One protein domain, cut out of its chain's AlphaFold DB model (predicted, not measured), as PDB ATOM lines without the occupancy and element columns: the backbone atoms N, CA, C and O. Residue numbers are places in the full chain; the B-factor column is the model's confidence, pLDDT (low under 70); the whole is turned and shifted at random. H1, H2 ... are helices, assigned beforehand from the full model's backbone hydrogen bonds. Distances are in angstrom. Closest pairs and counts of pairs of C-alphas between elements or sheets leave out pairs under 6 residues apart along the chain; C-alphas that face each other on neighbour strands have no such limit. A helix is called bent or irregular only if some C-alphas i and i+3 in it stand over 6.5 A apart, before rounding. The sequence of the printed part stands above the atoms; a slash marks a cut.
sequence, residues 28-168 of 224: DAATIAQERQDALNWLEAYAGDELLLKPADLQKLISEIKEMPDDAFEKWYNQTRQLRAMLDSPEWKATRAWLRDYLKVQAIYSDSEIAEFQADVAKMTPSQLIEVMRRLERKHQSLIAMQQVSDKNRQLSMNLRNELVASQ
ATOM      1  N   ASP A  28      43.874   5.028  -4.151       75.88
ATOM      2  CA  ASP A  28      42.626   4.290  -3.921       75.88
ATOM      3  C   ASP A  28      42.828   3.135  -2.927       75.88
ATOM      4  O   ASP A  28      42.074   2.997  -1.964       75.88
ATOM      5  N   ALA A  29      43.908   2.359  -3.079       78.94
ATOM      6  CA  ALA A  29      44.226   1.260  -2.164       78.94
ATOM      7  C   ALA A  29      44.505   1.737  -0.724       78.94
ATOM      8  O   ALA A  29      44.068   1.106   0.240       78.94
ATOM      9  N   ALA A  30      45.202   2.867  -0.562       84.19
ATOM     10  CA  ALA A  30      45.446   3.458   0.755       84.19
ATOM     11  C   ALA A  30      44.146   3.951   1.418       84.19
ATOM     12  O   ALA A  30      43.970   3.788   2.626       84.19
ATOM     13  N   THR A  31      43.224   4.506   0.627       89.44
ATOM     14  CA  THR A  31      41.914   4.967   1.109       89.44
ATOM     15  C   THR A  31      41.055   3.792   1.572       89.44
ATOM     16  O   THR A  31      40.551   3.812   2.694       89.44
ATOM     17  N   ILE A  32      40.969   2.726   0.772       89.62
ATOM     18  CA  ILE A  32      40.212   1.513   1.117       89.62
ATOM     19  C   ILE A  32      40.761   0.859   2.393       89.62
ATOM     20  O   ILE A  32      39.992   0.445   3.262       89.62
ATOM     21  N   ALA A  33      42.087   0.804   2.552       91.19
ATOM     22  CA  ALA A  33      42.708   0.280   3.767       91.19
ATOM     23  C   ALA A  33      42.331   1.100   5.016       91.19
ATOM     24  O   ALA A  33      42.026   0.520   6.063       91.19
ATOM     25  N   GLN A  34      42.300   2.432   4.899       93.50
ATOM     26  CA  GLN A  34      41.884   3.317   5.987       93.50
ATOM     27  C   GLN A  34      40.400   3.134   6.332       93.50
ATOM     28  O   GLN A  34      40.065   2.932   7.497       93.50
ATOM     29  N   GLU A  35      39.514   3.132   5.333       93.31
ATOM     30  CA  GLU A  35      38.072   2.927   5.537       93.31
ATOM     31  C   GLU A  35      37.765   1.570   6.177       93.31
ATOM     32  O   GLU A  35      36.872   1.454   7.024       93.31
ATOM     33  N   ARG A  36      38.530   0.537   5.810       95.38
ATOM     34  CA  ARG A  36      38.449  -0.789   6.427       95.38
ATOM     35  C   ARG A  36      38.841  -0.743   7.891       95.38
ATOM     36  O   ARG A  36      38.109  -1.278   8.723       95.38
ATOM     37  N   GLN A  37      39.940  -0.072   8.224       94.44
ATOM     38  CA  GLN A  37      40.345   0.090   9.616       94.44
ATOM     39  C   GLN A  37      39.298   0.871  10.424       94.44
ATOM     40  O   GLN A  37      38.960   0.468  11.537       94.44
ATOM     41  N   ASP A  38      38.729   1.933   9.855       93.62
ATOM     42  CA  ASP A  38      37.677   2.722  10.499       93.62
ATOM     43  C   ASP A  38      36.408   1.890  10.737       93.62
ATOM     44  O   ASP A  38      35.809   1.960  11.813       93.62
ATOM     45  N   ALA A  39      36.016   1.045   9.775       93.06
ATOM     46  CA  ALA A  39      34.889   0.125   9.925       93.06
ATOM     47  C   ALA A  39      35.122  -0.923  11.026       93.06
ATOM     48  O   ALA A  39      34.203  -1.224  11.790       93.06
ATOM     49  N   LEU A  40      36.341  -1.462  11.124       94.38
ATOM     50  CA  LEU A  40      36.716  -2.415  12.170       94.38
ATOM     51  C   LEU A  40      36.693  -1.760  13.555       94.38
ATOM     52  O   LEU A  40      36.063  -2.291  14.466       94.38
ATOM     53  N   ASN A  41      37.289  -0.573  13.687       93.00
ATOM     54  CA  ASN A  41      37.267   0.199  14.932       93.00
ATOM     55  C   ASN A  41      35.827   0.531  15.359       93.00
ATOM     56  O   ASN A  41      35.481   0.442  16.537       93.00
ATOM     57  N   TRP A  42      34.971   0.892  14.398       91.62
ATOM     58  CA  TRP A  42      33.552   1.145  14.641       91.62
ATOM     59  C   TRP A  42      32.822  -0.105  15.158       91.62
ATOM     60  O   TRP A  42      32.083  -0.014  16.139       91.62
ATOM     61  N   LEU A  43      33.058  -1.280  14.561       91.00
ATOM     62  CA  LEU A  43      32.470  -2.542  15.028       91.00
ATOM     63  C   LEU A  43      32.955  -2.938  16.423       91.00
ATOM     64  O   LEU A  43      32.154  -3.395  17.236       91.00
ATOM     65  N   GLU A  44      34.239  -2.747  16.720       88.06
ATOM     66  CA  GLU A  44      34.796  -3.016  18.048       88.06
ATOM     67  C   GLU A  44      34.202  -2.083  19.110       88.06
ATOM     68  O   GLU A  44      33.821  -2.541  20.187       88.06
ATOM     69  N   ALA A  45      34.027  -0.796  18.791       86.38
ATOM     70  CA  ALA A  45      33.326   0.140  19.666       86.38
ATOM     71  C   ALA A  45      31.854  -0.262  19.874       86.38
ATOM     72  O   ALA A  45      31.324  -0.128  20.977       86.38
ATOM     73  N   TYR A  46      31.205  -0.794  18.836       82.62
ATOM     74  CA  TYR A  46      29.832  -1.293  18.908       82.62
ATOM     75  C   TYR A  46      29.707  -2.596  19.719       82.62
ATOM     76  O   TYR A  46      28.662  -2.849  20.315       82.62
ATOM     77  N   ALA A  47      30.765  -3.408  19.794       79.44
ATOM     78  CA  ALA A  47      30.758  -4.699  20.488       79.44
ATOM     79  C   ALA A  47      30.492  -4.601  21.996       79.44
ATOM     80  O   ALA A  47      30.009  -5.564  22.591       79.44
ATOM     81  N   GLY A  48      30.756  -3.445  22.612       70.88
ATOM     82  CA  GLY A  48      30.390  -3.187  24.008       70.88
ATOM     83  C   GLY A  48      28.875  -3.140  24.254       70.88
ATOM     84  O   GLY A  48      28.435  -3.264  25.397       70.88
ATOM     85  N   ASP A  49      28.073  -2.998  23.195       66.62
ATOM     86  CA  ASP A  49      26.627  -2.808  23.254       66.62
ATOM     87  C   ASP A  49      25.870  -4.054  22.722       66.62
ATOM     88  O   ASP A  49      25.310  -4.036  21.626       66.62
ATOM     89  N   GLU A  50      25.793  -5.136  23.515       67.06
ATOM     90  CA  GLU A  50      25.227  -6.478  23.183       67.06
ATOM     91  C   GLU A  50      23.739  -6.541  22.748       67.06
ATOM     92  O   GLU A  50      23.150  -7.617  22.618       67.06
ATOM     93  N   LEU A  51      23.059  -5.412  22.545       70.12
ATOM     94  CA  LEU A  51      21.601  -5.407  22.401       70.12
ATOM     95  C   LEU A  51      21.110  -5.983  21.060       70.12
ATOM     96  O   LEU A  51      20.040  -6.586  21.024       70.12
ATOM     97  N   LEU A  52      21.852  -5.783  19.961       74.88
ATOM     98  CA  LEU A  52      21.413  -6.194  18.615       74.88
ATOM     99  C   LEU A  52      22.111  -7.447  18.085       74.88
ATOM    100  O   LEU A  52      21.465  -8.263  17.434       74.88
ATOM    101  N   LEU A  53      23.412  -7.590  18.333       79.75
ATOM    102  CA  LEU A  53      24.231  -8.679  17.804       79.75
ATOM    103  C   LEU A  53      24.907  -9.416  18.953       79.75
ATOM    104  O   LEU A  53      25.359  -8.794  19.916       79.75
ATOM    105  N   LYS A  54      25.007 -10.740  18.833       83.50
ATOM    106  CA  LYS A  54      25.788 -11.539  19.779       83.50
ATOM    107  C   LYS A  54      27.281 -11.293  19.543       83.50
ATOM    108  O   LYS A  54      27.682 -11.108  18.390       83.50
ATOM    109  N   PRO A  55      28.127 -11.397  20.583       85.56
ATOM    110  CA  PRO A  55      29.574 -11.255  20.427       85.56
ATOM    111  C   PRO A  55      30.160 -12.183  19.354       85.56
ATOM    112  O   PRO A  55      31.021 -11.770  18.585       85.56
ATOM    113  N   ALA A  56      29.651 -13.416  19.248       86.06
ATOM    114  CA  ALA A  56      30.091 -14.382  18.240       86.06
ATOM    115  C   ALA A  56      29.785 -13.933  16.798       86.06
ATOM    116  O   ALA A  56      30.642 -14.057  15.925       86.06
ATOM    117  N   ASP A  57      28.597 -13.373  16.556       85.06
ATOM    118  CA  ASP A  57      28.196 -12.892  15.227       85.06
ATOM    119  C   ASP A  57      29.004 -11.654  14.825       85.06
ATOM    120  O   ASP A  57      29.420 -11.515  13.676       85.06
ATOM    121  N   LEU A  58      29.296 -10.779  15.792       88.06
ATOM    122  CA  LEU A  58      30.127  -9.599  15.576       88.06
ATOM    123  C   LEU A  58      31.581  -9.978  15.271       88.06
ATOM    124  O   LEU A  58      32.174  -9.422  14.350       88.06
ATOM    125  N   GLN A  59      32.142 -10.965  15.976       89.75
ATOM    126  CA  GLN A  59      33.474 -11.495  15.668       89.75
ATOM    127  C   GLN A  59      33.527 -12.126  14.275       89.75
ATOM    128  O   GLN A  59      34.475 -11.884  13.533       89.75
ATOM    129  N   LYS A  60      32.483 -12.866  13.877       90.31
ATOM    130  CA  LYS A  60      32.372 -13.407  12.517       90.31
ATOM    131  C   LYS A  60      32.392 -12.288  11.474       90.31
ATOM    132  O   LYS A  60      33.150 -12.378  10.516       90.31
ATOM    133  N   LEU A  61      31.628 -11.216  11.693       89.19
ATOM    134  CA  LEU A  61      31.606 -10.054  10.805       89.19
ATOM    135  C   LEU A  61      32.970  -9.344  10.739       89.19
ATOM    136  O   LEU A  61      33.412  -8.974   9.656       89.19
ATOM    137  N   ILE A  62      33.655  -9.182  11.876       92.25
ATOM    138  CA  ILE A  62      35.014  -8.621  11.931       92.25
ATOM    139  C   ILE A  62      35.984  -9.469  11.100       92.25
ATOM    140  O   ILE A  62      36.754  -8.918  10.314       92.25
ATOM    141  N   SER A  63      35.956 -10.794  11.260       93.50
ATOM    142  CA  SER A  63      36.791 -11.712  10.478       93.50
ATOM    143  C   SER A  63      36.477 -11.630   8.986       93.50
ATOM    144  O   SER A  63      37.394 -11.487   8.183       93.50
ATOM    145  N   GLU A  64      35.193 -11.628   8.618       92.50
ATOM    146  CA  GLU A  64      34.761 -11.486   7.226       92.50
ATOM    147  C   GLU A  64      35.257 -10.168   6.621       92.50
ATOM    148  O   GLU A  64      35.841 -10.184   5.545       92.50
ATOM    149  N   ILE A  65      35.120  -9.038   7.322       93.38
ATOM    150  CA  ILE A  65      35.609  -7.732   6.847       93.38
ATOM    151  C   ILE A  65      37.133  -7.694   6.743       93.38
ATOM    152  O   ILE A  65      37.651  -6.987   5.887       93.38
ATOM    153  N   LYS A  66      37.882  -8.430   7.567       93.81
ATOM    154  CA  LYS A  66      39.349  -8.504   7.438       93.81
ATOM    155  C   LYS A  66      39.783  -9.262   6.185       93.81
ATOM    156  O   LYS A  66      40.753  -8.860   5.551       93.81
ATOM    157  N   GLU A  67      39.064 -10.322   5.828       94.25
ATOM    158  CA  GLU A  67      39.393 -11.192   4.690       94.25
ATOM    159  C   GLU A  67      38.697 -10.778   3.380       94.25
ATOM    160  O   GLU A  67      39.029 -11.288   2.309       94.25
ATOM    161  N   MET A  68      37.742  -9.845   3.441       92.00
ATOM    162  CA  MET A  68      36.937  -9.413   2.297       92.00
ATOM    163  C   MET A  68      37.794  -8.748   1.201       92.00
ATOM    164  O   MET A  68      38.547  -7.823   1.515       92.00
ATOM    165  N   PRO A  69      37.648  -9.119  -0.083       94.44
ATOM    166  CA  PRO A  69      38.267  -8.397  -1.199       94.44
ATOM    167  C   PRO A  69      37.901  -6.903  -1.215       94.44
ATOM    168  O   PRO A  69      36.837  -6.523  -0.729       94.44
ATOM    169  N   ASP A  70      38.772  -6.044  -1.750       92.56
ATOM    170  CA  ASP A  70      38.597  -4.580  -1.709       92.56
ATOM    171  C   ASP A  70      37.323  -4.097  -2.423       92.56
ATOM    172  O   ASP A  70      36.606  -3.246  -1.900       92.56
ATOM    173  N   ASP A  71      36.984  -4.694  -3.565       89.75
ATOM    174  CA  ASP A  71      35.766  -4.400  -4.328       89.75
ATOM    175  C   ASP A  71      34.490  -4.801  -3.568       89.75
ATOM    176  O   ASP A  71      33.493  -4.070  -3.536       89.75
ATOM    177  N   ALA A  72      34.528  -5.958  -2.905       91.25
ATOM    178  CA  ALA A  72      33.447  -6.411  -2.041       91.25
ATOM    179  C   ALA A  72      33.310  -5.514  -0.798       91.25
ATOM    180  O   ALA A  72      32.186  -5.172  -0.410       91.25
ATOM    181  N   PHE A  73      34.435  -5.084  -0.217       94.06
ATOM    182  CA  PHE A  73      34.460  -4.186   0.933       94.06
ATOM    183  C   PHE A  73      33.877  -2.819   0.595       94.06
ATOM    184  O   PHE A  73      32.993  -2.357   1.313       94.06
ATOM    185  N   GLU A  74      34.286  -2.195  -0.508       91.50
ATOM    186  CA  GLU A  74      33.770  -0.887  -0.920       91.50
ATOM    187  C   GLU A  74      32.244  -0.926  -1.105       91.50
ATOM    188  O   GLU A  74      31.502  -0.059  -0.622       91.50
ATOM    189  N   LYS A  75      31.735  -1.988  -1.741       90.31
ATOM    190  CA  LYS A  75      30.294  -2.204  -1.891       90.31
ATOM    191  C   LYS A  75      29.601  -2.344  -0.535       90.31
ATOM    192  O   LYS A  75      28.585  -1.683  -0.303       90.31
ATOM    193  N   TRP A  76      30.137  -3.173   0.358       92.75
ATOM    194  CA  TRP A  76      29.599  -3.358   1.708       92.75
ATOM    195  C   TRP A  76      29.614  -2.051   2.513       92.75
ATOM    196  O   TRP A  76      28.612  -1.673   3.131       92.75
ATOM    197  N   TYR A  77      30.724  -1.320   2.461       92.44
ATOM    198  CA  TYR A  77      30.937  -0.069   3.175       92.44
ATOM    199  C   TYR A  77      29.903   0.976   2.745       92.44
ATOM    200  O   TYR A  77      29.232   1.588   3.586       92.44
ATOM    201  N   ASN A  78      29.682   1.105   1.438       90.00
ATOM    202  CA  ASN A  78      28.678   2.001   0.876       90.00
ATOM    203  C   ASN A  78      27.245   1.586   1.234       90.00
ATOM    204  O   ASN A  78      26.440   2.424   1.651       90.00
ATOM    205  N   GLN A  79      26.921   0.295   1.141       88.19
ATOM    206  CA  GLN A  79      25.585  -0.223   1.464       88.19
ATOM    207  C   GLN A  79      25.222  -0.057   2.943       88.19
ATOM    208  O   GLN A  79      24.066   0.210   3.278       88.19
ATOM    209  N   THR A  80      26.199  -0.183   3.840       88.75
ATOM    210  CA  THR A  80      25.981  -0.080   5.288       88.75
ATOM    211  C   THR A  80      26.067   1.344   5.822       88.75
ATOM    212  O   THR A  80      25.733   1.567   6.982       88.75
ATOM    213  N   ARG A  81      26.450   2.337   5.008       91.56
ATOM    214  CA  ARG A  81      26.640   3.730   5.448       91.56
ATOM    215  C   ARG A  81      25.442   4.292   6.222       91.56
ATOM    216  O   ARG A  81      25.622   4.895   7.276       91.56
ATOM    217  N   GLN A  82      24.223   4.082   5.719       87.38
ATOM    218  CA  GLN A  82      23.005   4.561   6.387       87.38
ATOM    219  C   GLN A  82      22.749   3.842   7.712       87.38
ATOM    220  O   GLN A  82      22.355   4.476   8.687       87.38
ATOM    221  N   LEU A  83      22.991   2.529   7.752       85.50
ATOM    222  CA  LEU A  83      22.846   1.734   8.967       85.50
ATOM    223  C   LEU A  83      23.846   2.199  10.031       85.50
ATOM    224  O   LEU A  83      23.439   2.461  11.157       85.50
ATOM    225  N   ARG A  84      25.121   2.373   9.662       89.88
ATOM    226  CA  ARG A  84      26.176   2.880  10.556       89.88
ATOM    227  C   ARG A  84      25.809   4.248  11.133       89.88
ATOM    228  O   ARG A  84      25.770   4.409  12.348       89.88
ATOM    229  N   ALA A  85      25.402   5.186  10.276       89.38
ATOM    230  CA  ALA A  85      24.959   6.512  10.709       89.38
ATOM    231  C   ALA A  85      23.753   6.459  11.666       89.38
ATOM    232  O   ALA A  85      23.703   7.209  12.639       89.38
ATOM    233  N   MET A  86      22.791   5.564  11.417       85.75
ATOM    234  CA  MET A  86      21.633   5.392  12.298       85.75
ATOM    235  C   MET A  86      22.023   4.754  13.637       85.75
ATOM    236  O   MET A  86      21.522   5.168  14.676       85.75
ATOM    237  N   LEU A  87      22.929   3.774  13.635       86.56
ATOM    238  CA  LEU A  87      23.423   3.131  14.855       86.56
ATOM    239  C   LEU A  87      24.193   4.113  15.756       86.56
ATOM    240  O   LEU A  87      24.114   4.023  16.988       86.56
ATOM    241  N   ASP A  88      24.879   5.081  15.156       88.06
ATOM    242  CA  ASP A  88      25.649   6.095  15.880       88.06
ATOM    243  C   ASP A  88      24.820   7.305  16.321       88.06
ATOM    244  O   ASP A  88      25.298   8.101  17.144       88.06
ATOM    245  N   SER A  89      23.584   7.426  15.826       89.50
ATOM    246  CA  SER A  89      22.710   8.562  16.102       89.50
ATOM    247  C   SER A  89      22.383   8.672  17.603       89.50
ATOM    248  O   SER A  89      22.246   7.657  18.304       89.50
ATOM    249  N   PRO A  90      22.263   9.902  18.137       88.62
ATOM    250  CA  PRO A  90      21.912  10.108  19.540       88.62
ATOM    251  C   PRO A  90      20.527   9.537  19.878       88.62
ATOM    252  O   PRO A  90      20.339   8.984  20.964       88.62
ATOM    253  N   GLU A  91      19.578   9.596  18.943       83.56
ATOM    254  CA  GLU A  91      18.230   9.042  19.095       83.56
ATOM    255  C   GLU A  91      18.268   7.520  19.254       83.56
ATOM    256  O   GLU A  91      17.600   6.958  20.133       83.56
ATOM    257  N   TRP A  92      19.093   6.838  18.453       85.94
ATOM    258  CA  TRP A  92      19.254   5.397  18.571       85.94
ATOM    259  C   TRP A  92      20.001   5.003  19.843       85.94
ATOM    260  O   TRP A  92      19.603   4.050  20.508       85.94
ATOM    261  N   LYS A  93      21.039   5.745  20.245       86.56
ATOM    262  CA  LYS A  93      21.724   5.536  21.537       86.56
ATOM    263  C   LYS A  93      20.751   5.630  22.715       86.56
ATOM    264  O   LYS A  93      20.727   4.736  23.561       86.56
ATOM    265  N   ALA A  94      19.889   6.650  22.730       83.25
ATOM    266  CA  ALA A  94      18.846   6.794  23.745       83.25
ATOM    267  C   ALA A  94      17.826   5.644  23.692       83.25
ATOM    268  O   ALA A  94      17.476   5.070  24.723       83.25
ATOM    269  N   THR A  95      17.390   5.261  22.489       80.38
ATOM    270  CA  THR A  95      16.448   4.148  22.288       80.38
ATOM    271  C   THR A  95      17.041   2.808  22.716       80.38
ATOM    272  O   THR A  95      16.332   2.004  23.312       80.38
ATOM    273  N   ARG A  96      18.338   2.569  22.492       82.44
ATOM    274  CA  ARG A  96      19.054   1.373  22.962       82.44
ATOM    275  C   ARG A  96      19.116   1.303  24.481       82.44
ATOM    276  O   ARG A  96      18.776   0.266  25.046       82.44
ATOM    277  N   ALA A  97      19.522   2.392  25.134       83.19
ATOM    278  CA  ALA A  97      19.570   2.459  26.594       83.19
ATOM    279  C   ALA A  97      18.181   2.199  27.195       83.19
ATOM    280  O   ALA A  97      18.028   1.322  28.046       83.19
ATOM    281  N   TRP A  98      17.160   2.876  26.656       82.69
ATOM    282  CA  TRP A  98      15.769   2.650  27.033       82.69
ATOM    283  C   TRP A  98      15.333   1.206  26.797       82.69
ATOM    284  O   TRP A  98      14.736   0.614  27.686       82.69
ATOM    285  N   LEU A  99      15.636   0.614  25.639       79.31
ATOM    286  CA  LEU A  99      15.228  -0.751  25.316       79.31
ATOM    287  C   LEU A  99      15.884  -1.756  26.266       79.31
ATOM    288  O   LEU A  99      15.196  -2.627  26.784       79.31
ATOM    289  N   ARG A 100      17.178  -1.603  26.567       77.31
ATOM    290  CA  ARG A 100      17.878  -2.440  27.551       77.31
ATOM    291  C   ARG A 100      17.209  -2.365  28.922       77.31
ATOM    292  O   ARG A 100      16.959  -3.396  29.544       77.31
ATOM    293  N   ASP A 101      16.910  -1.161  29.392       74.81
ATOM    294  CA  ASP A 101      16.314  -0.960  30.712       74.81
ATOM    295  C   ASP A 101      14.839  -1.395  30.731       74.81
ATOM    296  O   ASP A 101      14.377  -1.997  31.697       74.81
ATOM    297  N   TYR A 102      14.111  -1.192  29.633       70.69
ATOM    298  CA  TYR A 102      12.740  -1.656  29.441       70.69
ATOM    299  C   TYR A 102      12.655  -3.185  29.453       70.69
ATOM    300  O   TYR A 102      11.802  -3.734  30.149       70.69
ATOM    301  N   LEU A 103      13.555  -3.873  28.739       68.00
ATOM    302  CA  LEU A 103      13.649  -5.335  28.751       68.00
ATOM    303  C   LEU A 103      13.969  -5.859  30.162       68.00
ATOM    304  O   LEU A 103      13.323  -6.804  30.609       68.00
ATOM    305  N   LYS A 104      14.874  -5.197  30.899       66.19
ATOM    306  CA  LYS A 104      15.204  -5.539  32.296       66.19
ATOM    307  C   LYS A 104      14.034  -5.340  33.263       66.19
ATOM    308  O   LYS A 104      13.753  -6.219  34.070       66.19
ATOM    309  N   VAL A 105      13.369  -4.185  33.214       60.69
ATOM    310  CA  VAL A 105      12.324  -3.800  34.183       60.69
ATOM    311  C   VAL A 105      11.029  -4.565  33.950       60.69
ATOM    312  O   VAL A 105      10.328  -4.894  34.904       60.69
ATOM    313  N   GLN A 106      10.682  -4.828  32.692       51.25
ATOM    314  CA  GLN A 106       9.417  -5.482  32.395       51.25
ATOM    315  C   GLN A 106       9.462  -6.999  32.613       51.25
ATOM    316  O   GLN A 106       8.390  -7.572  32.754       51.25
ATOM    317  N   ALA A 107      10.631  -7.663  32.630       52.34
ATOM    318  CA  ALA A 107      10.739  -9.135  32.656       52.34
ATOM    319  C   ALA A 107       9.760  -9.833  31.674       52.34
ATOM    320  O   ALA A 107       9.303 -10.948  31.908       52.34
ATOM    321  N   ILE A 108       9.372  -9.129  30.599       51.00
ATOM    322  CA  ILE A 108       8.353  -9.574  29.640       51.00
ATOM    323  C   ILE A 108       8.968 -10.548  28.642       51.00
ATOM    324  O   ILE A 108       8.259 -11.425  28.161       51.00
ATOM    325  N   TYR A 109      10.258 -10.378  28.347       51.41
ATOM    326  CA  TYR A 109      10.998 -11.255  27.459       51.41
ATOM    327  C   TYR A 109      11.956 -12.099  28.285       51.41
ATOM    328  O   TYR A 109      12.815 -11.574  28.993       51.41
ATOM    329  N   SER A 110      11.767 -13.406  28.201       63.22
ATOM    330  CA  SER A 110      12.742 -14.402  28.625       63.22
ATOM    331  C   SER A 110      14.051 -14.225  27.851       63.22
ATOM    332  O   SER A 110      14.048 -13.757  26.710       63.22
ATOM    333  N   ASP A 111      15.172 -14.660  28.431       68.44
ATOM    334  CA  ASP A 111      16.470 -14.659  27.740       68.44
ATOM    335  C   ASP A 111      16.400 -15.384  26.382       68.44
ATOM    336  O   ASP A 111      17.077 -14.998  25.429       68.44
ATOM    337  N   SER A 112      15.519 -16.386  26.253       70.50
ATOM    338  CA  SER A 112      15.237 -17.068  24.986       70.50
ATOM    339  C   SER A 112      14.604 -16.169  23.923       70.50
ATOM    340  O   SER A 112      15.000 -16.253  22.766       70.50
ATOM    341  N   GLU A 113      13.668 -15.289  24.285       65.31
ATOM    342  CA  GLU A 113      13.027 -14.373  23.326       65.31
ATOM    343  C   GLU A 113      13.994 -13.267  22.880       65.31
ATOM    344  O   GLU A 113      13.981 -12.852  21.722       65.31
ATOM    345  N   ILE A 114      14.883 -12.820  23.774       70.19
ATOM    346  CA  ILE A 114      15.972 -11.900  23.413       70.19
ATOM    347  C   ILE A 114      16.952 -12.598  22.463       70.19
ATOM    348  O   ILE A 114      17.341 -12.030  21.442       70.19
ATOM    349  N   ALA A 115      17.317 -13.848  22.757       74.25
ATOM    350  CA  ALA A 115      18.209 -14.632  21.912       74.25
ATOM    351  C   ALA A 115      17.607 -14.950  20.532       74.25
ATOM    352  O   ALA A 115      18.364 -15.012  19.558       74.25
ATOM    353  N   GLU A 116      16.288 -15.147  20.446       76.56
ATOM    354  CA  GLU A 116      15.539 -15.319  19.196       76.56
ATOM    355  C   GLU A 116      15.518 -14.017  18.391       76.56
ATOM    356  O   GLU A 116      15.898 -14.019  17.223       76.56
ATOM    357  N   PHE A 117      15.215 -12.885  19.035       75.25
ATOM    358  CA  PHE A 117      15.283 -11.575  18.390       75.25
ATOM    359  C   PHE A 117      16.680 -11.281  17.826       75.25
ATOM    360  O   PHE A 117      16.800 -10.855  16.681       75.25
ATOM    361  N   GLN A 118      17.744 -11.561  18.584       76.50
ATOM    362  CA  GLN A 118      19.122 -11.423  18.100       76.50
ATOM    363  C   GLN A 118      19.419 -12.361  16.919       76.50
ATOM    364  O   GLN A 118      20.074 -11.957  15.959       76.50
ATOM    365  N   ALA A 119      18.924 -13.603  16.957       78.94
ATOM    366  CA  ALA A 119      19.096 -14.556  15.861       78.94
ATOM    367  C   ALA A 119      18.348 -14.125  14.587       78.94
ATOM    368  O   ALA A 119      18.807 -14.407  13.478       78.94
ATOM    369  N   ASP A 120      17.216 -13.443  14.736       78.56
ATOM    370  CA  ASP A 120      16.469 -12.871  13.621       78.56
ATOM    371  C   ASP A 120      17.143 -11.615  13.082       78.56
ATOM    372  O   ASP A 120      17.308 -11.505  11.869       78.56
ATOM    373  N   VAL A 121      17.607 -10.714  13.955       79.31
ATOM    374  CA  VAL A 121      18.389  -9.524  13.577       79.31
ATOM    375  C   VAL A 121      19.631  -9.920  12.796       79.31
ATOM    376  O   VAL A 121      19.910  -9.309  11.765       79.31
ATOM    377  N   ALA A 122      20.324 -10.980  13.221       76.88
ATOM    378  CA  ALA A 122      21.447 -11.512  12.472       76.88
ATOM    379  C   ALA A 122      21.031 -11.850  11.033       76.88
ATOM    380  O   ALA A 122      21.774 -11.557  10.126       76.88
ATOM    381  N   LYS A 123      19.844 -12.390  10.749       81.25
ATOM    382  CA  LYS A 123      19.461 -12.776   9.372       81.25
ATOM    383  C   LYS A 123      18.940 -11.619   8.506       81.25
ATOM    384  O   LYS A 123      18.692 -11.837   7.319       81.25
ATOM    385  N   MET A 124      18.720 -10.432   9.069       80.12
ATOM    386  CA  MET A 124      18.080  -9.312   8.372       80.12
ATOM    387  C   MET A 124      19.027  -8.586   7.413       80.12
ATOM    388  O   MET A 124      20.217  -8.425   7.670       80.12
ATOM    389  N   THR A 125      18.471  -8.050   6.326       81.38
ATOM    390  CA  THR A 125      19.205  -7.102   5.474       81.38
ATOM    391  C   THR A 125      19.397  -5.757   6.195       81.38
ATOM    392  O   THR A 125      18.587  -5.399   7.058       81.38
ATOM    393  N   PRO A 126      20.388  -4.928   5.805       77.62
ATOM    394  CA  PRO A 126      20.565  -3.595   6.392       77.62
ATOM    395  C   PRO A 126      19.299  -2.729   6.329       77.62
ATOM    396  O   PRO A 126      18.971  -2.025   7.279       77.62
ATOM    397  N   SER A 127      18.543  -2.814   5.230       76.69
ATOM    398  CA  SER A 127      17.283  -2.083   5.065       76.69
ATOM    399  C   SER A 127      16.173  -2.588   5.992       76.69
ATOM    400  O   SER A 127      15.428  -1.778   6.546       76.69
ATOM    401  N   GLN A 128      16.073  -3.903   6.199       81.06
ATOM    402  CA  GLN A 128      15.128  -4.495   7.149       81.06
ATOM    403  C   GLN A 128      15.469  -4.097   8.586       81.06
ATOM    404  O   GLN A 128      14.577  -3.691   9.332       81.06
ATOM    405  N   LEU A 129      16.755  -4.139   8.950       81.38
ATOM    406  CA  LEU A 129      17.216  -3.734  10.274       81.38
ATOM    407  C   LEU A 129      16.903  -2.258  10.550       81.38
ATOM    408  O   LEU A 129      16.355  -1.943  11.605       81.38
ATOM    409  N   ILE A 130      17.143  -1.368   9.582       79.19
ATOM    410  CA  ILE A 130      16.759   0.050   9.682       79.19
ATOM    411  C   ILE A 130      15.256   0.199   9.971       79.19
ATOM    412  O   ILE A 130      14.868   0.998  10.824       79.19
ATOM    413  N   GLU A 131      14.387  -0.565   9.303       82.62
ATOM    414  CA  GLU A 131      12.942  -0.469   9.549       82.62
ATOM    415  C   GLU A 131      12.548  -0.976  10.942       82.62
ATOM    416  O   GLU A 131      11.695  -0.376  11.607       82.62
ATOM    417  N   VAL A 132      13.192  -2.041  11.426       79.50
ATOM    418  CA  VAL A 132      13.016  -2.520  12.805       79.50
ATOM    419  C   VAL A 132      13.461  -1.453  13.805       79.50
ATOM    420  O   VAL A 132      12.707  -1.142  14.731       79.50
ATOM    421  N   MET A 133      14.621  -0.829  13.591       81.62
ATOM    422  CA  MET A 133      15.123   0.259  14.435       81.62
ATOM    423  C   MET A 133      14.146   1.442  14.469       81.62
ATOM    424  O   MET A 133      13.758   1.890  15.549       81.62
ATOM    425  N   ARG A 134      13.642   1.889  13.307       82.06
ATOM    426  CA  ARG A 134      12.637   2.967  13.228       82.06
ATOM    427  C   ARG A 134      11.350   2.609  13.956       82.06
ATOM    428  O   ARG A 134      10.735   3.451  14.608       82.06
ATOM    429  N   ARG A 135      10.904   1.357  13.848       79.81
ATOM    430  CA  ARG A 135       9.714   0.877  14.558       79.81
ATOM    431  C   ARG A 135       9.914   0.919  16.073       79.81
ATOM    432  O   ARG A 135       8.995   1.339  16.779       79.81
ATOM    433  N   LEU A 136      11.085   0.507  16.558       78.44
ATOM    434  CA  LEU A 136      11.438   0.566  17.979       78.44
ATOM    435  C   LEU A 136      11.483   2.010  18.485       78.44
ATOM    436  O   LEU A 136      10.891   2.301  19.522       78.44
ATOM    437  N   GLU A 137      12.075   2.922  17.718       78.56
ATOM    438  CA  GLU A 137      12.109   4.350  18.040       78.56
ATOM    439  C   GLU A 137      10.700   4.961  18.101       78.56
ATOM    440  O   GLU A 137      10.334   5.587  19.097       78.56
ATOM    441  N   ARG A 138       9.841   4.699  17.102       80.56
ATOM    442  CA  ARG A 138       8.431   5.140  17.125       80.56
ATOM    443  C   ARG A 138       7.689   4.618  18.355       80.56
ATOM    444  O   ARG A 138       6.911   5.348  18.971       80.56
ATOM    445  N   LYS A 139       7.937   3.361  18.736       78.94
ATOM    446  CA  LYS A 139       7.341   2.763  19.935       78.94
ATOM    447  C   LYS A 139       7.841   3.454  21.204       78.94
ATOM    448  O   LYS A 139       7.017   3.799  22.050       78.94
ATOM    449  N   HIS A 140       9.142   3.704  21.316       78.56
ATOM    450  CA  HIS A 140       9.737   4.436  22.433       78.56
ATOM    451  C   HIS A 140       9.101   5.827  22.592       78.56
ATOM    452  O   HIS A 140       8.575   6.141  23.661       78.56
ATOM    453  N   GLN A 141       9.024   6.604  21.507       81.81
ATOM    454  CA  GLN A 141       8.395   7.931  21.511       81.81
ATOM    455  C   GLN A 141       6.916   7.871  21.919       81.81
ATOM    456  O   GLN A 141       6.447   8.695  22.704       81.81
ATOM    457  N   SER A 142       6.178   6.854  21.455       81.00
ATOM    458  CA  SER A 142       4.769   6.675  21.832       81.00
ATOM    459  C   SER A 142       4.586   6.422  23.334       81.00
ATOM    460  O   SER A 142       3.627   6.905  23.936       81.00
ATOM    461  N   LEU A 143       5.520   5.695  23.957       77.81
ATOM    462  CA  LEU A 143       5.470   5.373  25.381       77.81
ATOM    463  C   LEU A 143       5.847   6.576  26.245       77.81
ATOM    464  O   LEU A 143       5.157   6.832  27.232       77.81
ATOM    465  N   ILE A 144       6.855   7.356  25.837       81.50
ATOM    466  CA  ILE A 144       7.174   8.640  26.481       81.50
ATOM    467  C   ILE A 144       5.955   9.566  26.435       81.50
ATOM    468  O   ILE A 144       5.546  10.104  27.464       81.50
ATOM    469  N   ALA A 145       5.335   9.720  25.262       81.50
ATOM    470  CA  ALA A 145       4.159  10.571  25.108       81.50
ATOM    471  C   ALA A 145       3.001  10.107  26.008       81.50
ATOM    472  O   ALA A 145       2.363  10.921  26.681       81.50
ATOM    473  N   MET A 146       2.757   8.795  26.083       78.94
ATOM    474  CA  MET A 146       1.716   8.234  26.948       78.94
ATOM    475  C   MET A 146       2.006   8.473  28.437       78.94
ATOM    476  O   MET A 146       1.089   8.814  29.187       78.94
ATOM    477  N   GLN A 147       3.265   8.343  28.864       82.25
ATOM    478  CA  GLN A 147       3.681   8.643  30.235       82.25
ATOM    479  C   GLN A 147       3.436  10.116  30.580       82.25
ATOM    480  O   GLN A 147       2.785  10.408  31.579       82.25
ATOM    481  N   GLN A 148       3.845  11.039  29.706       87.50
ATOM    482  CA  GLN A 148       3.627  12.474  29.907       87.50
ATOM    483  C   GLN A 148       2.139  12.835  30.022       87.50
ATOM    484  O   GLN A 148       1.759  13.656  30.859       87.50
ATOM    485  N   VAL A 149       1.281  12.219  29.202       89.81
ATOM    486  CA  VAL A 149      -0.178  12.407  29.291       89.81
ATOM    487  C   VAL A 149      -0.719  11.871  30.617       89.81
ATOM    488  O   VAL A 149      -1.523  12.538  31.270       89.81
ATOM    489  N   SER A 150      -0.264  10.692  31.046       88.56
ATOM    490  CA  SER A 150      -0.649  10.108  32.334       88.56
ATOM    491  C   SER A 150      -0.253  11.005  33.512       88.56
ATOM    492  O   SER A 150      -1.068  11.246  34.405       88.56
ATOM    493  N   ASP A 151       0.964  11.549  33.499       90.25
ATOM    494  CA  ASP A 151       1.470  12.422  34.560       90.25
ATOM    495  C   ASP A 151       0.692  13.741  34.634       90.25
ATOM    496  O   ASP A 151       0.298  14.166  35.724       90.25
ATOM    497  N   LYS A 152       0.368  14.344  33.482       90.31
ATOM    498  CA  LYS A 152      -0.504  15.529  33.415       90.31
ATOM    499  C   LYS A 152      -1.892  15.248  33.991       90.31
ATOM    500  O   LYS A 152      -2.386  16.023  34.807       90.31
ATOM    501  N   ASN A 153      -2.504  14.119  33.638       91.88
ATOM    502  CA  ASN A 153      -3.810  13.733  34.182       91.88
ATOM    503  C   ASN A 153      -3.760  13.526  35.701       91.88
ATOM    504  O   ASN A 153      -4.663  13.957  36.422       91.88
ATOM    505  N   ARG A 154      -2.680  12.921  36.207       92.38
ATOM    506  CA  ARG A 154      -2.458  12.776  37.648       92.38
ATOM    507  C   ARG A 154      -2.363  14.140  38.334       92.38
ATOM    508  O   ARG A 154      -3.016  14.332  39.359       92.38
ATOM    509  N   GLN A 155      -1.617  15.087  37.770       93.12
ATOM    510  CA  GLN A 155      -1.513  16.451  38.305       93.12
ATOM    511  C   GLN A 155      -2.870  17.163  38.330       93.12
ATOM    512  O   GLN A 155      -3.247  17.712  39.362       93.12
ATOM    513  N   LEU A 156      -3.650  17.081  37.248       93.50
ATOM    514  CA  LEU A 156      -4.996  17.662  37.198       93.50
ATOM    515  C   LEU A 156      -5.910  17.073  38.279       93.50
ATOM    516  O   LEU A 156      -6.600  17.816  38.973       93.50
ATOM    517  N   SER A 157      -5.869  15.753  38.482       91.12
ATOM    518  CA  SER A 157      -6.663  15.101  39.531       91.12
ATOM    519  C   SER A 157      -6.264  15.546  40.945       91.12
ATOM    520  O   SER A 157      -7.130  15.720  41.802       91.12
ATOM    521  N   MET A 158      -4.968  15.776  41.187       90.94
ATOM    522  CA  MET A 158      -4.456  16.292  42.460       90.94
ATOM    523  C   MET A 158      -4.917  17.735  42.692       90.94
ATOM    524  O   MET A 158      -5.381  18.051  43.785       90.94
ATOM    525  N   ASN A 159      -4.855  18.586  41.664       94.12
ATOM    526  CA  ASN A 159      -5.290  19.983  41.745       94.12
ATOM    527  C   ASN A 159      -6.792  20.085  42.036       94.12
ATOM    528  O   ASN A 159      -7.173  20.724  43.013       94.12
ATOM    529  N   LEU A 160      -7.624  19.358  41.281       93.31
ATOM    530  CA  LEU A 160      -9.071  19.295  41.518       93.31
ATOM    531  C   LEU A 160      -9.390  18.803  42.934       93.31
ATOM    532  O   LEU A 160     -10.246  19.357  43.621       93.31
ATOM    533  N   ARG A 161      -8.676  17.776  43.412       90.69
ATOM    534  CA  ARG A 161      -8.849  17.276  44.782       90.69
ATOM    535  C   ARG A 161      -8.489  18.338  45.821       90.69
ATOM    536  O   ARG A 161      -9.214  18.485  46.804       90.69
ATOM    537  N   ASN A 162      -7.398  19.070  45.617       92.25
ATOM    538  CA  ASN A 162      -6.969  20.134  46.522       92.25
ATOM    539  C   ASN A 162      -7.975  21.295  46.551       92.25
ATOM    540  O   ASN A 162      -8.290  21.788  47.633       92.25
ATOM    541  N   GLU A 163      -8.534  21.682  45.403       91.12
ATOM    542  CA  GLU A 163      -9.581  22.709  45.293       91.12
ATOM    543  C   GLU A 163     -10.871  22.305  46.021       91.12
ATOM    544  O   GLU A 163     -11.451  23.098  46.770       91.12
ATOM    545  N   LEU A 164     -11.301  21.049  45.875       90.12
ATOM    546  CA  LEU A 164     -12.465  20.521  46.595       90.12
ATOM    547  C   LEU A 164     -12.240  20.510  48.112       90.12
ATOM    548  O   LEU A 164     -13.122  20.894  48.875       90.12
ATOM    549  N   VAL A 165     -11.047  20.125  48.570       88.81
ATOM    550  CA  VAL A 165     -10.714  20.160  50.003       88.81
ATOM    551  C   VAL A 165     -10.644  21.601  50.522       88.81
ATOM    552  O   VAL A 165     -11.112  21.874  51.628       88.81
ATOM    553  N   ALA A 166     -10.089  22.536  49.746       87.31
ATOM    554  CA  ALA A 166     -10.018  23.947  50.120       87.31
ATOM    555  C   ALA A 166     -11.413  24.586  50.219       87.31
ATOM    556  O   ALA A 166     -11.718  25.237  51.216       87.31
ATOM    557  N   SER A 167     -12.284  24.343  49.238       84.88
ATOM    558  CA  SER A 167     -13.669  24.837  49.256       84.88
ATOM    559  C   SER A 167     -14.493  24.242  50.401       84.88
ATOM    560  O   SER A 167     -15.221  24.980  51.066       84.88
ATOM    561  N   GLN A 168     -14.322  22.952  50.718       82.06
ATOM    562  CA  GLN A 168     -14.948  22.343  51.899       82.06
ATOM    563  C   GLN A 168     -14.471  22.979  53.210       82.06
ATOM    564  O   GLN A 168     -15.295  23.266  54.075       82.06
TER     565      GLN A 168
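What this domain is: This is residues 28 to 168 of the 224 residues of an uncharacterized protein of Planctomycetaceae bacterium (UniProt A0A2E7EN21). One very long helix, H6, sticks far out as a straight arm, with residues 142 to 168 free, from a small body made by its first part and five shorter helices. In the body, H1 and H2 form a helical hairpin at the end away from the arm; the kinked H3 leads from this hairpin to the base of H6, where H4 crosses H6 and H5 comes near it. The printed part has 141 residues, with six named helices in the order H1 to H6 and no named strand; the class is all helix. It is only just extended, close to loose, with a radius of gyration of the C-alphas of 21.8 A, and spans 82 by 34 by 23 A, the arm making the length.

How they stand to each other: H6, residues 126 to 168, touches H3, residues 70 to 88, with residues 126 to 130 alone; the closest C-alphas, of Pro 126 and Leu 83, are 6.3 A apart. H3 is irregular, C-alphas 79 and 82 being 7.3 A apart, and has a kink of 51 degrees near residue 82. H4, residues 90 to 106, touches H6 with residues 91 to 98 alone, closest at the C-alphas of Thr 95 and Glu 137, 6.1 A, at a steep tilt of 68 degrees, only just short of about perpendicular. H5, residues 111 to 123, is close to H6 but not clearly touching, with the C-alphas of Val 121 and Leu 129 closest at 6.8 A. H1, residues 28 to 47, touches H3 with residues 32 to 39 alone, closest at the C-alphas of Ile 32 and Asp 70, 6.9 A, at a steep tilt of 40 degrees. H1 and H2, residues 55 to 67, form a hairpin at a shallow tilt of 7 degrees, opposite ways, with the C-alphas of Leu 40 and Ile 62 closest at 6.4 A. H1 and H6 are apart, and so are H4 and H5. Every O i to N i+4 pair is within hydrogen-bond range in H1, H2, H4 and H6; in H3 it is 13 of 15 and in H5 8 of 9.

Where its parts are: H6 runs 63.3 A from C-alpha 126 at (20.565, -3.595, 6.392) to C-alpha 168 at (-14.948, 22.343, 51.899). H1 begins at C-alpha 28, (42.626, 4.290, -3.921), and is 28.6 A long. H3 measures 24.3 A, H4 23.8 A, H5 18.7 A and H2 18.5 A.

The domain as a whole: The two C-alphas farthest apart, of Ala 29 and Gln 168, are 82.9 A apart. Without the stretches that stand free, residues 104 to 110 and 142 to 168, the body spans 44 by 26 by 22 A. The printed part has no cut and no long link. The mean pLDDT of the printed part is 83.4; residues 49 to 50, 103 to 111 and 113 are under 70.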